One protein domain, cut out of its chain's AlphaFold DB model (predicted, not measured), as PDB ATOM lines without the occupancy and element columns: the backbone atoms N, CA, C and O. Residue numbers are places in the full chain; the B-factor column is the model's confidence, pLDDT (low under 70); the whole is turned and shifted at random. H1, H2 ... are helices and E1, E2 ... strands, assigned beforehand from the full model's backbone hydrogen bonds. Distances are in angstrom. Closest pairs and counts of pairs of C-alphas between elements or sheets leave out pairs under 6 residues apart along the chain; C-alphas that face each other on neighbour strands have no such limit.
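Overview. This is residues 26 to 134 of the 141 residues of an uncharacterized protein of Crocinitomicaceae bacterium (UniProt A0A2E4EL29). A twisted four-stranded antiparallel sheet has H2 packed along one face and the short H1 on the same face beside E1, while a long loop leaves E4, sticks out with residues 97 to 116, and comes back to H3, which only grazes the sheet. The printed part has 109 residues, with three named helices and four named strands in the order H1 H2 E1 E2 E3 E4 H3. The sheet's order is E1 E2 E3 E4, and the class is mixed, helices and strands. The whole is loose, with a radius of gyration of the C-alphas of 17.4 A and spans of 52 by 34 by 26 A.

Arrangement. H1, residues 26 to 30, and H2, residues 35 to 45, are close but not clearly touching, the C-alphas of Phe 30 and Gln 38 being closest at 6.8 A. E1, residues 49 to 57, E2, residues 63 to 71, E3, residues 74 to 81, and E4, residues 86 to 93, form a meander, each strand the antiparallel neighbour of the one before and each successive pair a hairpin. Between E1 and E2, N 54 and O 66 are 2.8 A apart, within hydrogen-bond range; so are N 67 and O 78 at 2.8 A between E2 and E3, and N 77 and O 90 at 2.8 A between E3 and E4. E1 and E4 are the edge strands. H1 and H2 are on the same face of the sheet. H1, at a height over the sheet of 4.5 A, is over none of the strands, but only just: 2 of its 5 C-alphas fall on E1. Its closest C-alphas to E1 are those of Gly 26 and Lys 52, 4.1 A apart. H2 makes two layers with the sheet, a helix on one face; its height is 9.1 A, and it is over E2 and E3, along the strands, at 26 degrees to E2 on the local plane. The closest C-alphas of H2 and E2 are those of Ala 45 and Val 69, at 6.4 A. H3, residues 120 to 133, only grazes the sheet; it is near E4, and apart from H1 and H2. In H1, H2 and H3 every O i to N i+4 pair is within hydrogen-bond range.

Along the chain. H1 begins at C-alpha 26, (282.132, 160.798, 182.281), and is 6.1 A long; H2 is 15.1 A. E1 is 24.4 A, E2 26.5 A, E3 23.1 A and E4 20.7 A, ending at C-alpha 93, (265.345, 157.861, 192.455). H3 is 18.8 A and ends at C-alpha 133, (283.290, 135.620, 190.678).

Size, cuts and confidence. The two C-alphas farthest apart are those of Glu 35 and His 106, at 52.6 A. Without residues 97 to 116, which stand free, the body spans 36 by 33 by 18 A. The printed part has no cut. The link from E4 to H3, 26 residues, is long; the other links are tight. The pLDDT is under 70 at residue 26 and residues 93 to 134.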
ATOM      1  N   GLY A  26     282.783 161.641 183.292       63.25
ATOM      2  CA  GLY A  26     282.132 160.798 182.281       63.25
ATOM      3  C   GLY A  26     282.260 161.308 180.841       63.25
ATOM      4  O   GLY A  26     282.656 160.556 179.954       63.25
ATOM      5  N   ASN A  27     282.029 162.603 180.603       74.25
ATOM      6  CA  ASN A  27     282.106 163.186 179.254       74.25
ATOM      7  C   ASN A  27     283.509 163.104 178.628       74.25
ATOM      8  O   ASN A  27     283.643 162.955 177.415       74.25
ATOM      9  N   ASN A  28     284.567 163.181 179.439       80.00
ATOM     10  CA  ASN A  28     285.939 163.083 178.938       80.00
ATOM     11  C   ASN A  28     286.333 161.642 178.612       80.00
ATOM     12  O   ASN A  28     287.144 161.436 177.714       80.00
ATOM     13  N   GLN A  29     285.768 160.663 179.322       86.19
ATOM     14  CA  GLN A  29     285.975 159.239 179.052       86.19
ATOM     15  C   GLN A  29     285.179 158.774 177.827       86.19
ATOM     16  O   GLN A  29     285.660 157.935 177.071       86.19
ATOM     17  N   PHE A  30     284.005 159.368 177.594       90.88
ATOM     18  CA  PHE A  30     283.079 158.994 176.525       90.88
ATOM     19  C   PHE A  30     283.735 158.926 175.136       90.88
ATOM     20  O   PHE A  30     283.555 157.952 174.410       90.88
ATOM     21  N   LYS A  31     284.567 159.915 174.794       92.06
ATOM     22  CA  LYS A  31     285.248 160.009 173.489       92.06
ATOM     23  C   LYS A  31     286.292 158.914 173.223       92.06
ATOM     24  O   LYS A  31     286.788 158.822 172.106       92.06
ATOM     25  N   TYR A  32     286.669 158.142 174.242       93.31
ATOM     26  CA  TYR A  32     287.652 157.059 174.141       93.31
ATOM     27  C   TYR A  32     287.009 155.669 174.121       93.31
ATOM     28  O   TYR A  32     287.723 154.669 174.088       93.31
ATOM     29  N   LEU A  33     285.678 155.591 174.168       93.31
ATOM     30  CA  LEU A  33     284.961 154.324 174.061       93.31
ATOM     31  C   LEU A  33     284.919 153.832 172.605       93.31
ATOM     32  O   LEU A  33     285.037 154.646 171.687       93.31
ATOM     33  N   PRO A  34     284.699 152.531 172.361       96.19
ATOM     34  CA  PRO A  34     284.409 152.030 171.019       96.19
ATOM     35  C   PRO A  34     283.213 152.760 170.388       96.19
ATOM     36  O   PRO A  34     282.245 153.084 171.078       96.19
ATOM     37  N   GLU A  35     283.247 152.997 169.074       96.12
ATOM     38  CA  GLU A  35     282.206 153.770 168.369       96.12
ATOM     39  C   GLU A  35     280.797 153.179 168.535       96.12
ATOM     40  O   GLU A  35     279.820 153.918 168.692       96.12
ATOM     41  N   LEU A  36     280.691 151.848 168.562       95.19
ATOM     42  CA  LEU A  36     279.422 151.147 168.777       95.19
ATOM     43  C   LEU A  36     278.844 151.438 170.167       95.19
ATOM     44  O   LEU A  36     277.653 151.718 170.307       95.19
ATOM     45  N   VAL A  37     279.698 151.452 171.190       96.12
ATOM     46  CA  VAL A  37     279.313 151.775 172.568       96.12
ATOM     47  C   VAL A  37     278.936 153.251 172.680       96.12
ATOM     48  O   VAL A  37     277.919 153.578 173.286       96.12
ATOM     49  N   GLN A  38     279.694 154.153 172.043       96.25
ATOM     50  CA  GLN A  38     279.357 155.581 172.005       96.25
ATOM     51  C   GLN A  38     277.965 155.820 171.407       96.25
ATOM     52  O   GLN A  38     277.156 156.542 171.992       96.25
ATOM     53  N   SER A  39     277.676 155.185 170.271       95.38
ATOM     54  CA  SER A  39     276.390 155.306 169.576       95.38
ATOM     55  C   SER A  39     275.237 154.795 170.442       95.38
ATOM     56  O   SER A  39     274.212 155.461 170.584       95.38
ATOM     57  N   SER A  40     275.443 153.654 171.098       96.19
ATOM     58  CA  SER A  40     274.435 153.016 171.949       96.19
ATOM     59  C   SER A  40     274.157 153.827 173.216       96.19
ATOM     60  O   SER A  40     273.002 154.029 173.589       96.19
ATOM     61  N   ILE A  41     275.193 154.405 173.829       94.56
ATOM     62  CA  ILE A  41     275.033 155.352 174.938       94.56
ATOM     63  C   ILE A  41     274.269 156.595 174.480       94.56
ATOM     64  O   ILE A  41     273.376 157.032 175.196       94.56
ATOM     65  N   GLN A  42     274.583 157.180 173.318       94.44
ATOM     66  CA  GLN A  42     273.864 158.367 172.827       94.44
ATOM     67  C   GLN A  42     272.375 158.080 172.611       94.44
ATOM     68  O   GLN A  42     271.534 158.895 172.996       94.44
ATOM     69  N   GLN A  43     272.057 156.911 172.053       94.31
ATOM     70  CA  GLN A  43     270.687 156.451 171.858       94.31
ATOM     71  C   GLN A  43     269.953 156.265 173.196       94.31
ATOM     72  O   GLN A  43     268.856 156.794 173.380       94.31
ATOM     73  N   GLU A  44     270.560 155.564 174.155       93.00
ATOM     74  CA  GLU A  44     269.912 155.209 175.427       93.00
ATOM     75  C   GLU A  44     269.897 156.339 176.461       93.00
ATOM     76  O   GLU A  44     268.983 156.438 177.295       93.00
ATOM     77  N   ALA A  45     270.900 157.217 176.421       89.25
ATOM     78  CA  ALA A  45     270.993 158.349 177.324       89.25
ATOM     79  C   ALA A  45     269.826 159.315 177.111       89.25
ATOM     80  O   ALA A  45     269.412 159.922 178.092       89.25
ATOM     81  N   ASP A  46     269.231 159.426 175.912       86.19
ATOM     82  CA  ASP A  46     268.029 160.248 175.663       86.19
ATOM     83  C   ASP A  46     268.195 161.675 176.246       86.19
ATOM     84  O   ASP A  46     267.451 162.181 177.098       86.19
ATOM     85  N   SER A  47     269.291 162.314 175.822       83.06
ATOM     86  CA  SER A  47     269.722 163.651 176.262       83.06
ATOM     87  C   SER A  47     270.030 163.794 177.765       83.06
ATOM     88  O   SER A  47     270.088 164.913 178.278       83.06
ATOM     89  N   ARG A  48     270.202 162.690 178.504       88.00
ATOM     90  CA  ARG A  48     270.724 162.699 179.882       88.00
ATOM     91  C   ARG A  48     272.216 163.037 179.875       88.00
ATOM     92  O   ARG A  48     272.941 162.663 178.957       88.00
ATOM     93  N   SER A  49     272.679 163.732 180.910       90.25
ATOM     94  CA  SER A  49     274.097 164.044 181.081       90.25
ATOM     95  C   SER A  49     274.842 162.825 181.615       90.25
ATOM     96  O   SER A  49     274.418 162.217 182.599       90.25
ATOM     97  N   ILE A  50     275.961 162.474 180.984       91.50
ATOM     98  CA  ILE A  50     276.805 161.375 181.449       91.50
ATOM     99  C   ILE A  50     277.594 161.854 182.666       91.50
ATOM    100  O   ILE A  50     278.402 162.778 182.575       91.50
ATOM    101  N   GLN A  51     277.361 161.215 183.805       89.69
ATOM    102  CA  GLN A  51     278.042 161.528 185.058       89.69
ATOM    103  C   GLN A  51     279.341 160.739 185.173       89.69
ATOM    104  O   GLN A  51     280.405 161.296 185.458       89.69
ATOM    105  N   LYS A  52     279.255 159.437 184.891       88.81
ATOM    106  CA  LYS A  52     280.327 158.485 185.148       88.81
ATOM    107  C   LYS A  52     280.346 157.396 184.088       88.81
ATOM    108  O   LYS A  52     279.293 156.956 183.631       88.81
ATOM    109  N   ILE A  53     281.554 156.977 183.725       90.44
ATOM    110  CA  ILE A  53     281.798 155.816 182.878       90.44
ATOM    111  C   ILE A  53     282.859 154.960 183.562       90.44
ATOM    112  O   ILE A  53     283.940 155.452 183.897       90.44
ATOM    113  N   GLU A  54     282.553 153.687 183.753       89.25
ATOM    114  CA  GLU A  54     283.485 152.675 184.236       89.25
ATOM    115  C   GLU A  54     283.627 151.577 183.190       89.25
ATOM    116  O   GLU A  54     282.637 151.086 182.654       89.25
ATOM    117  N   THR A  55     284.869 151.190 182.916       88.50
ATOM    118  CA  THR A  55     285.190 150.054 182.052       88.50
ATOM    119  C   THR A  55     285.630 148.902 182.934       88.50
ATOM    120  O   THR A  55     286.532 149.066 183.759       88.50
ATOM    121  N   ILE A  56     285.014 147.740 182.760       85.94
ATOM    122  CA  ILE A  56     285.275 146.556 183.569       85.94
ATOM    123  C   ILE A  56     285.731 145.436 182.636       85.94
ATOM    124  O   ILE A  56     285.036 145.091 181.686       85.94
ATOM    125  N   LEU A  57     286.904 144.866 182.917       82.25
ATOM    126  CA  LEU A  57     287.336 143.604 182.322       82.25
ATOM    127  C   LEU A  57     286.835 142.471 183.217       82.25
ATOM    128  O   LEU A  57     287.229 142.362 184.381       82.25
ATOM    129  N   THR A  58     285.937 141.655 182.686       78.38
ATOM    130  CA  THR A  58     285.389 140.493 183.385       78.38
ATOM    131  C   THR A  58     286.431 139.379 183.499       78.38
ATOM    132  O   THR A  58     287.462 139.376 182.821       78.38
ATOM    133  N   LYS A  59     286.170 138.379 184.349       72.31
ATOM    134  CA  LYS A  59     287.078 137.229 184.494       72.31
ATOM    135  C   LYS A  59     287.144 136.335 183.252       72.31
ATOM    136  O   LYS A  59     288.142 135.636 183.097       72.31
ATOM    137  N   SER A  60     286.123 136.347 182.395       77.69
ATOM    138  CA  SER A  60     286.130 135.656 181.097       77.69
ATOM    139  C   SER A  60     286.972 136.381 180.043       77.69
ATOM    140  O   SER A  60     287.285 135.791 179.015       77.69
ATOM    141  N   GLY A  61     287.394 137.621 180.316       81.75
ATOM    142  CA  GLY A  61     288.134 138.460 179.375       81.75
ATOM    143  C   GLY A  61     287.247 139.396 178.555       81.75
ATOM    144  O   GLY A  61     287.780 140.168 177.764       81.75
ATOM    145  N   ASP A  62     285.930 139.376 178.768       83.62
ATOM    146  CA  ASP A  62     284.996 140.285 178.104       83.62
ATOM    147  C   ASP A  62     285.044 141.675 178.742       83.62
ATOM    148  O   ASP A  62     285.201 141.805 179.964       83.62
ATOM    149  N   ILE A  63     284.871 142.716 177.931       87.31
ATOM    150  CA  ILE A  63     284.824 144.106 178.387       87.31
ATOM    151  C   ILE A  63     283.366 144.560 178.498       87.31
ATOM    152  O   ILE A  63     282.573 144.389 177.572       87.31
ATOM    153  N   THR A  64     283.023 145.187 179.622       90.00
ATOM    154  CA  THR A  64     281.733 145.851 179.827       90.00
ATOM    155  C   THR A  64     281.916 147.314 180.216       90.00
ATOM    156  O   THR A  64     282.932 147.711 180.797       90.00
ATOM    157  N   TYR A  65     280.919 148.129 179.878       90.69
ATOM    158  CA  TYR A  65     280.905 149.565 180.135       90.69
ATOM    159  C   TYR A  65     279.694 149.933 180.975       90.69
ATOM    160  O   TYR A  65     278.557 149.850 180.513       90.69
ATOM    161  N   THR A  66     279.942 150.387 182.196       92.19
ATOM    162  CA  THR A  66     278.914 150.884 183.105       92.19
ATOM    163  C   THR A  66     278.846 152.399 183.000       92.19
ATOM    164  O   THR A  66     279.843 153.094 183.190       92.19
ATOM    165  N   VAL A  67     277.665 152.923 182.700       91.94
ATOM    166  CA  VAL A  67     277.434 154.339 182.427       91.94
ATOM    167  C   VAL A  67     276.328 154.847 183.335       91.94
ATOM    168  O   VAL A  67     275.189 154.384 183.278       91.94
ATOM    169  N   GLU A  68     276.652 155.838 184.155       92.12
ATOM    170  CA  GLU A  68     275.660 156.570 184.934       92.12
ATOM    171  C   GLU A  68     275.267 157.830 184.177       92.12
ATOM    172  O   GLU A  68     276.096 158.707 183.913       92.12
ATOM    173  N   VAL A  69     273.985 157.933 183.841       92.00
ATOM    174  CA  VAL A  69     273.411 159.114 183.200       92.00
ATOM    175  C   VAL A  69     272.369 159.753 184.110       92.00
ATOM    176  O   VAL A  69     271.612 159.065 184.791       92.00
ATOM    177  N   GLN A  70     272.300 161.080 184.116       88.12
ATOM    178  CA  GLN A  70     271.406 161.828 184.996       88.12
ATOM    179  C   GLN A  70     270.535 162.812 184.215       88.12
ATOM    180  O   GLN A  70     270.959 163.437 183.244       88.12
ATOM    181  N   LYS A  71     269.285 162.975 184.655       84.94
ATOM    182  CA  LYS A  71     268.411 164.082 184.242       84.94
ATOM    183  C   LYS A  71     267.540 164.490 185.412       84.94
ATOM    184  O   LYS A  71     266.678 163.726 185.847       84.94
ATOM    185  N   LYS A  72     267.756 165.717 185.895       84.50
ATOM    186  CA  LYS A  72     267.162 166.220 187.143       84.50
ATOM    187  C   LYS A  72     267.508 165.260 188.296       84.50
ATOM    188  O   LYS A  72     268.674 164.937 188.472       84.50
ATOM    189  N   PHE A  73     266.505 164.748 189.003       80.06
ATOM    190  CA  PHE A  73     266.640 163.859 190.167       80.06
ATOM    191  C   PHE A  73     266.595 162.361 189.816       80.06
ATOM    192  O   PHE A  73     266.368 161.510 190.679       80.06
ATOM    193  N   HIS A  74     266.746 162.027 188.531       81.44
ATOM    194  CA  HIS A  74     266.753 160.647 188.058       81.44
ATOM    195  C   HIS A  74     268.143 160.270 187.577       81.44
ATOM    196  O   HIS A  74     268.629 160.828 186.589       81.44
ATOM    197  N   ILE A  75     268.734 159.289 188.252       87.06
ATOM    198  CA  ILE A  75     269.955 158.622 187.813       87.06
ATOM    199  C   ILE A  75     269.541 157.312 187.150       87.06
ATOM    200  O   ILE A  75     268.688 156.580 187.656       87.06
ATOM    201  N   VAL A  76     270.121 157.028 185.994       88.88
ATOM    202  CA  VAL A  76     269.940 155.773 185.275       88.88
ATOM    203  C   VAL A  76     271.309 155.139 185.105       88.88
ATOM    204  O   VAL A  76     272.228 155.778 184.599       88.88
ATOM    205  N   LEU A  77     271.425 153.892 185.538       90.44
ATOM    206  CA  LEU A  77     272.577 153.045 185.292       90.44
ATOM    207  C   LEU A  77     272.321 152.258 184.009       90.44
ATOM    208  O   LEU A  77     271.278 151.613 183.882       90.44
ATOM    209  N   LEU A  78     273.257 152.325 183.074       91.62
ATOM    210  CA  LEU A  78     273.253 151.590 181.816       91.62
ATOM    211  C   LEU A  78     274.509 150.718 181.775       91.62
ATOM    212  O   LEU A  78     275.585 151.201 182.117       91.62
ATOM    213  N   VAL A  79     274.391 149.458 181.366       90.50
ATOM    214  CA  VAL A  79     275.543 148.565 181.179       90.50
ATOM    215  C   VAL A  79     275.546 148.074 179.746       90.50
ATOM    216  O   VAL A  79     274.545 147.526 179.286       90.50
ATOM    217  N   PHE A  80     276.671 148.257 179.064       92.06
ATOM    218  CA  PHE A  80     276.862 147.853 177.678       92.06
ATOM    219  C   PHE A  80     277.959 146.799 177.549       92.06
ATOM    220  O   PHE A  80     278.942 146.824 178.296       92.06
ATOM    221  N   SER A  81     277.807 145.900 176.581       92.44
ATOM    222  CA  SER A  81     278.876 145.012 176.120       92.44
ATOM    223  C   SER A  81     279.902 145.771 175.266       92.44
ATOM    224  O   SER A  81     279.685 146.921 174.869       92.44
ATOM    225  N   GLU A  82     280.998 145.103 174.900       91.00
ATOM    226  CA  GLU A  82     281.960 145.617 173.916       91.00
ATOM    227  C   GLU A  82     281.356 145.858 172.524       91.00
ATOM    228  O   GLU A  82     281.755 146.796 171.831       91.00
ATOM    229  N   SER A  83     280.341 145.081 172.135       93.75
ATOM    230  CA  SER A  83     279.623 145.270 170.868       93.75
ATOM    231  C   SER A  83     278.651 146.458 170.887       93.75
ATOM    232  O   SER A  83     278.072 146.781 169.852       93.75
ATOM    233  N   GLY A  84     278.480 147.127 172.034       92.19
ATOM    234  CA  GLY A  84     277.521 148.219 172.222       92.19
ATOM    235  C   GLY A  84     276.112 147.753 172.587       92.19
ATOM    236  O   GLY A  84     275.221 148.580 172.744       92.19
ATOM    237  N   GLU A  85     275.887 146.455 172.768       91.69
ATOM    238  CA  GLU A  85     274.592 145.935 173.198       91.69
ATOM    239  C   GLU A  85     274.282 146.368 174.635       91.69
ATOM    240  O   GLU A  85     275.129 146.258 175.523       91.69
ATOM    241  N   LEU A  86     273.064 146.862 174.873       91.19
ATOM    242  CA  LEU A  86     272.595 147.190 176.216       91.19
ATOM    243  C   LEU A  86     272.244 145.897 176.957       91.19
ATOM    244  O   LEU A  86     271.214 145.287 176.692       91.19
ATOM    245  N   ILE A  87     273.072 145.535 177.930       90.25
ATOM    246  CA  ILE A  87     272.879 144.350 178.770       90.25
ATOM    247  C   ILE A  87     271.913 144.665 179.916       90.25
ATOM    248  O   ILE A  87     271.099 143.836 180.310       90.25
ATOM    249  N   TYR A  88     272.014 145.867 180.494       86.81
ATOM    250  CA  TYR A  88     271.266 146.194 181.704       86.81
ATOM    251  C   TYR A  88     270.903 147.673 181.816       86.81
ATOM    252  O   TYR A  88     271.674 148.557 181.439       86.81
ATOM    253  N   LYS A  89     269.730 147.942 182.402       89.62
ATOM    254  CA  LYS A  89     269.204 149.289 182.640       89.62
ATOM    255  C   LYS A  89     268.458 149.357 183.965       89.62
ATOM    256  O   LYS A  89     267.438 148.700 184.138       89.62
ATOM    257  N   ALA A  90     268.911 150.222 184.868       85.25
ATOM    258  CA  ALA A  90     268.246 150.465 186.149       85.25
ATOM    259  C   ALA A  90     268.042 151.953 186.404       85.25
ATOM    260  O   ALA A  90     268.893 152.778 186.086       85.25
ATOM    261  N   ARG A  91     266.911 152.310 187.019       83.94
ATOM    262  CA  ARG A  91     266.618 153.682 187.447       83.94
ATOM    263  C   ARG A  91     266.750 153.783 188.962       83.94
ATOM    264  O   ARG A  91     266.159 152.995 189.688       83.94
ATOM    265  N   ARG A  92     267.461 154.802 189.436       72.56
ATOM    266  CA  ARG A  92     267.507 155.200 190.842       72.56
ATOM    267  C   ARG A  92     266.781 156.534 190.993       72.56
ATOM    268  O   ARG A  92     267.109 157.511 190.314       72.56
ATOM    269  N   LYS A  93     265.798 156.584 191.894       63.59
ATOM    270  CA  LYS A  93     265.345 157.861 192.455       63.59
ATOM    271  C   LYS A  93     266.362 158.273 193.506       63.59
ATOM    272  O   LYS A  93     266.662 157.499 194.413       63.59
ATOM    273  N   GLU A  94     266.910 159.467 193.367       58.56
ATOM    274  CA  GLU A  94     267.676 160.075 194.444       58.56
ATOM    275  C   GLU A  94     266.665 160.433 195.546       58.56
ATOM    276  O   GLU A  94     265.873 161.359 195.389       58.56
ATOM    277  N   HIS A  95     266.579 159.622 196.606       52.81
ATOM    278  CA  HIS A  95     265.853 160.017 197.813       52.81
ATOM    279  C   HIS A  95     266.689 161.102 198.486       52.81
ATOM    280  O   HIS A  95     267.744 160.821 199.050       52.81
ATOM    281  N   TRP A  96     266.234 162.345 198.368       47.66
ATOM    282  CA  TRP A  96     266.768 163.452 199.144       47.66
ATOM    283  C   TRP A  96     266.343 163.228 200.597       47.66
ATOM    284  O   TRP A  96     265.166 163.361 200.924       47.66
ATOM    285  N   TYR A  97     267.283 162.832 201.456       42.31
ATOM    286  CA  TYR A  97     267.094 162.969 202.894       42.31
ATOM    287  C   TYR A  97     267.169 164.463 203.206       42.31
ATOM    288  O   TYR A  97     268.244 165.055 203.148       42.31
ATOM    289  N   ASN A  98     266.026 165.077 203.499       41.22
ATOM    290  CA  ASN A  98     266.024 166.334 204.234       41.22
ATOM    291  C   ASN A  98     266.379 165.971 205.683       41.22
ATOM    292  O   ASN A  98     265.641 165.218 206.316       41.22
ATOM    293  N   GLU A  99     267.506 166.456 206.199       46.91
ATOM    294  CA  GLU A  99     267.987 166.170 207.565       46.91
ATOM    295  C   GLU A  99     267.113 166.792 208.681       46.91
ATOM    296  O   GLU A  99     267.447 166.675 209.857       46.91
ATOM    297  N   ASP A 100     265.966 167.398 208.346       46.38
ATOM    298  CA  ASP A 100     265.173 168.235 209.259       46.38
ATOM    299  C   ASP A 100     263.856 167.614 209.773       46.38
ATOM    300  O   ASP A 100     263.142 168.270 210.534       46.38
ATOM    301  N   GLU A 101     263.495 166.372 209.420       42.88
ATOM    302  CA  GLU A 101     262.258 165.761 209.944       42.88
ATOM    303  C   GLU A 101     262.511 164.795 211.119       42.88
ATOM    304  O   GLU A 101     263.269 163.828 210.984       42.88
ATOM    305  N   PRO A 102     261.876 165.015 212.292       38.09
ATOM    306  CA  PRO A 102     262.011 164.117 213.426       38.09
ATOM    307  C   PRO A 102     261.406 162.751 213.093       38.09
ATOM    308  O   PRO A 102     260.282 162.653 212.600       38.09
ATOM    309  N   ILE A 103     262.151 161.695 213.423       45.06
ATOM    310  CA  ILE A 103     261.735 160.292 213.326       45.06
ATOM    311  C   ILE A 103     260.524 160.079 214.248       45.06
ATOM    312  O   ILE A 103     260.658 159.710 215.412       45.06
ATOM    313  N   SER A 104     259.326 160.339 213.731       37.53
ATOM    314  CA  SER A 104     258.065 159.958 214.357       37.53
ATOM    315  C   SER A 104     257.602 158.668 213.699       37.53
ATOM    316  O   SER A 104     257.010 158.656 212.619       37.53
ATOM    317  N   GLY A 105     257.964 157.553 214.330       42.31
ATOM    318  CA  GLY A 105     257.562 156.227 213.901       42.31
ATOM    319  C   GLY A 105     256.056 156.048 214.033       42.31
ATOM    320  O   GLY A 105     255.545 156.015 215.141       42.31
ATOM    321  N   HIS A 106     255.373 155.872 212.906       29.66
ATOM    322  CA  HIS A 106     254.076 155.205 212.813       29.66
ATOM    323  C   HIS A 106     253.930 154.667 211.384       29.66
ATOM    324  O   HIS A 106     253.386 155.325 210.501       29.66
ATOM    325  N   TYR A 107     254.450 153.462 211.135       34.12
ATOM    326  CA  TYR A 107     254.213 152.763 209.873       34.12
ATOM    327  C   TYR A 107     252.798 152.185 209.896       34.12
ATOM    328  O   TYR A 107     252.558 151.123 210.468       34.12
ATOM    329  N   ASN A 108     251.858 152.905 209.290       33.25
ATOM    330  CA  ASN A 108     250.573 152.341 208.906       33.25
ATOM    331  C   ASN A 108     250.761 151.659 207.543       33.25
ATOM    332  O   ASN A 108     250.821 152.318 206.507       33.25
ATOM    333  N   TYR A 109     250.948 150.340 207.564       38.88
ATOM    334  CA  TYR A 109     250.955 149.513 206.361       38.88
ATOM    335  C   TYR A 109     249.519 149.358 205.875       38.88
ATOM    336  O   TYR A 109     248.834 148.437 206.305       38.88
ATOM    337  N   GLN A 110     249.080 150.247 204.988       36.00
ATOM    338  CA  GLN A 110     248.026 149.957 204.020       36.00
ATOM    339  C   GLN A 110     247.958 151.073 202.973       36.00
ATOM    340  O   GLN A 110     247.318 152.094 203.183       36.00
ATOM    341  N   GLU A 111     248.618 150.857 201.836       39.97
ATOM    342  CA  GLU A 111     247.970 151.029 200.537       39.97
ATOM    343  C   GLU A 111     248.737 150.242 199.469       39.97
ATOM    344  O   GLU A 111     249.960 150.289 199.340       39.97
ATOM    345  N   GLU A 112     247.970 149.404 198.788       40.78
ATOM    346  CA  GLU A 112     248.391 148.306 197.942       40.78
ATOM    347  C   GLU A 112     248.873 148.790 196.560       40.78
ATOM    348  O   GLU A 112     248.409 149.796 196.028       40.78
ATOM    349  N   ASN A 113     249.740 147.980 195.937       36.56
ATOM    350  CA  ASN A 113     250.017 147.929 194.492       36.56
ATOM    351  C   ASN A 113     250.992 148.948 193.867       36.56
ATOM    352  O   ASN A 113     250.654 149.580 192.866       36.56
ATOM    353  N   LYS A 114     252.254 149.018 194.333       36.09
ATOM    354  CA  LYS A 114     253.401 149.361 193.445       36.09
ATOM    355  C   LYS A 114     254.809 149.069 193.995       36.09
ATOM    356  O   LYS A 114     255.762 149.755 193.637       36.09
ATOM    357  N   TYR A 115     254.967 148.068 194.854       35.22
ATOM    358  CA  TYR A 115     256.241 147.783 195.523       35.22
ATOM    359  C   TYR A 115     256.779 146.407 195.116       35.22
ATOM    360  O   TYR A 115     256.589 145.418 195.813       35.22
ATOM    361  N   GLN A 116     257.436 146.340 193.956       34.75
ATOM    362  CA  GLN A 116     258.285 145.199 193.564       34.75
ATOM    363  C   GLN A 116     259.667 145.627 193.024       34.75
ATOM    364  O   GLN A 116     260.413 144.802 192.509       34.75
ATOM    365  N   GLU A 117     260.046 146.901 193.178       43.84
ATOM    366  CA  GLU A 117     261.325 147.462 192.697       43.84
ATOM    367  C   GLU A 117     262.301 147.837 193.832       43.84
ATOM    368  O   GLU A 117     263.299 148.520 193.602       43.84
ATOM    369  N   GLU A 118     262.047 147.404 195.068       39.78
ATOM    370  CA  GLU A 118     262.932 147.709 196.194       39.78
ATOM    371  C   GLU A 118     263.963 146.590 196.402       39.78
ATOM    372  O   GLU A 118     263.623 145.420 196.550       39.78
ATOM    373  N   ASN A 119     265.242 146.990 196.403       44.78
ATOM    374  CA  ASN A 119     266.475 146.192 196.543       44.78
ATOM    375  C   ASN A 119     267.100 145.591 195.274       44.78
ATOM    376  O   ASN A 119     267.849 144.616 195.337       44.78
ATOM    377  N   ASN A 120     266.945 146.265 194.131       50.31
ATOM    378  CA  ASN A 120     267.687 145.924 192.912       50.31
ATOM    379  C   ASN A 120     269.216 146.161 193.027       50.31
ATOM    380  O   ASN A 120     269.982 145.664 192.216       50.31
ATOM    381  N   TRP A 121     269.698 146.873 194.055       46.59
ATOM    382  CA  TRP A 121     271.140 147.056 194.297       46.59
ATOM    383  C   TRP A 121     271.840 145.802 194.820       46.59
ATOM    384  O   TRP A 121     272.980 145.557 194.438       46.59
ATOM    385  N   VAL A 122     271.159 144.995 195.641       48.69
ATOM    386  CA  VAL A 122     271.685 143.689 196.064       48.69
ATOM    387  C   VAL A 122     271.746 142.764 194.859       48.69
ATOM    388  O   VAL A 122     272.779 142.160 194.650       48.69
ATOM    389  N   LYS A 123     270.735 142.779 193.979       52.38
ATOM    390  CA  LYS A 123     270.758 142.027 192.715       52.38
ATOM    391  C   LYS A 123     271.798 142.522 191.712       52.38
ATOM    392  O   LYS A 123     272.357 141.707 191.002       52.38
ATOM    393  N   ILE A 124     272.082 143.825 191.641       55.50
ATOM    394  CA  ILE A 124     273.165 144.371 190.804       55.50
ATOM    395  C   ILE A 124     274.523 143.948 191.362       55.50
ATOM    396  O   ILE A 124     275.380 143.527 190.599       55.50
ATOM    397  N   LEU A 125     274.729 144.043 192.678       55.12
ATOM    398  CA  LEU A 125     275.964 143.581 193.306       55.12
ATOM    399  C   LEU A 125     276.095 142.063 193.230       55.12
ATOM    400  O   LEU A 125     277.195 141.603 192.991       55.12
ATOM    401  N   GLU A 126     275.011 141.305 193.364       53.12
ATOM    402  CA  GLU A 126     274.974 139.853 193.180       53.12
ATOM    403  C   GLU A 126     275.170 139.474 191.717       53.12
ATOM    404  O   GLU A 126     275.940 138.573 191.470       53.12
ATOM    405  N   PHE A 127     274.593 140.172 190.736       56.78
ATOM    406  CA  PHE A 127     274.837 139.927 189.310       56.78
ATOM    407  C   PHE A 127     276.277 140.267 188.933       56.78
ATOM    408  O   PHE A 127     276.961 139.479 188.290       56.78
ATOM    409  N   LEU A 128     276.776 141.422 189.381       58.84
ATOM    410  CA  LEU A 128     278.177 141.780 189.214       58.84
ATOM    411  C   LEU A 128     279.066 140.777 189.950       58.84
ATOM    412  O   LEU A 128     280.080 140.395 189.402       58.84
ATOM    413  N   TYR A 129     278.704 140.291 191.136       54.09
ATOM    414  CA  TYR A 129     279.484 139.299 191.873       54.09
ATOM    415  C   TYR A 129     279.409 137.906 191.234       54.09
ATOM    416  O   TYR A 129     280.435 137.270 191.083       54.09
ATOM    417  N   GLU A 130     278.253 137.444 190.774       51.91
ATOM    418  CA  GLU A 130     278.057 136.173 190.069       51.91
ATOM    419  C   GLU A 130     278.837 136.183 188.745       51.91
ATOM    420  O   GLU A 130     279.651 135.290 188.519       51.91
ATOM    421  N   CYS A 131     278.728 137.250 187.944       48.09
ATOM    422  CA  CYS A 131     279.492 137.425 186.702       48.09
ATOM    423  C   CYS A 131     280.997 137.652 186.942       48.09
ATOM    424  O   CYS A 131     281.836 137.177 186.175       48.09
ATOM    425  N   LEU A 132     281.375 138.382 187.998       48.16
ATOM    426  CA  LEU A 132     282.778 138.665 188.323       48.16
ATOM    427  C   LEU A 132     283.429 137.568 189.163       48.16
ATOM    428  O   LEU A 132     284.650 137.596 189.284       48.16
ATOM    429  N   TYR A 133     282.708 136.628 189.780       41.09
ATOM    430  CA  TYR A 133     283.290 135.620 190.678       41.09
ATOM    431  C   TYR A 133     282.962 134.166 190.372       41.09
ATOM    432  O   TYR A 133     283.845 133.346 190.638       41.09
ATOM    433  N   ASN A 134     281.817 133.825 189.782       39.06
ATOM    434  CA  ASN A 134     281.446 132.430 189.563       39.06
ATOM    435  C   ASN A 134     281.539 132.046 188.082       39.06
ATOM    436  O   ASN A 134     280.805 132.527 187.227       39.06
TER     437      ASN A 134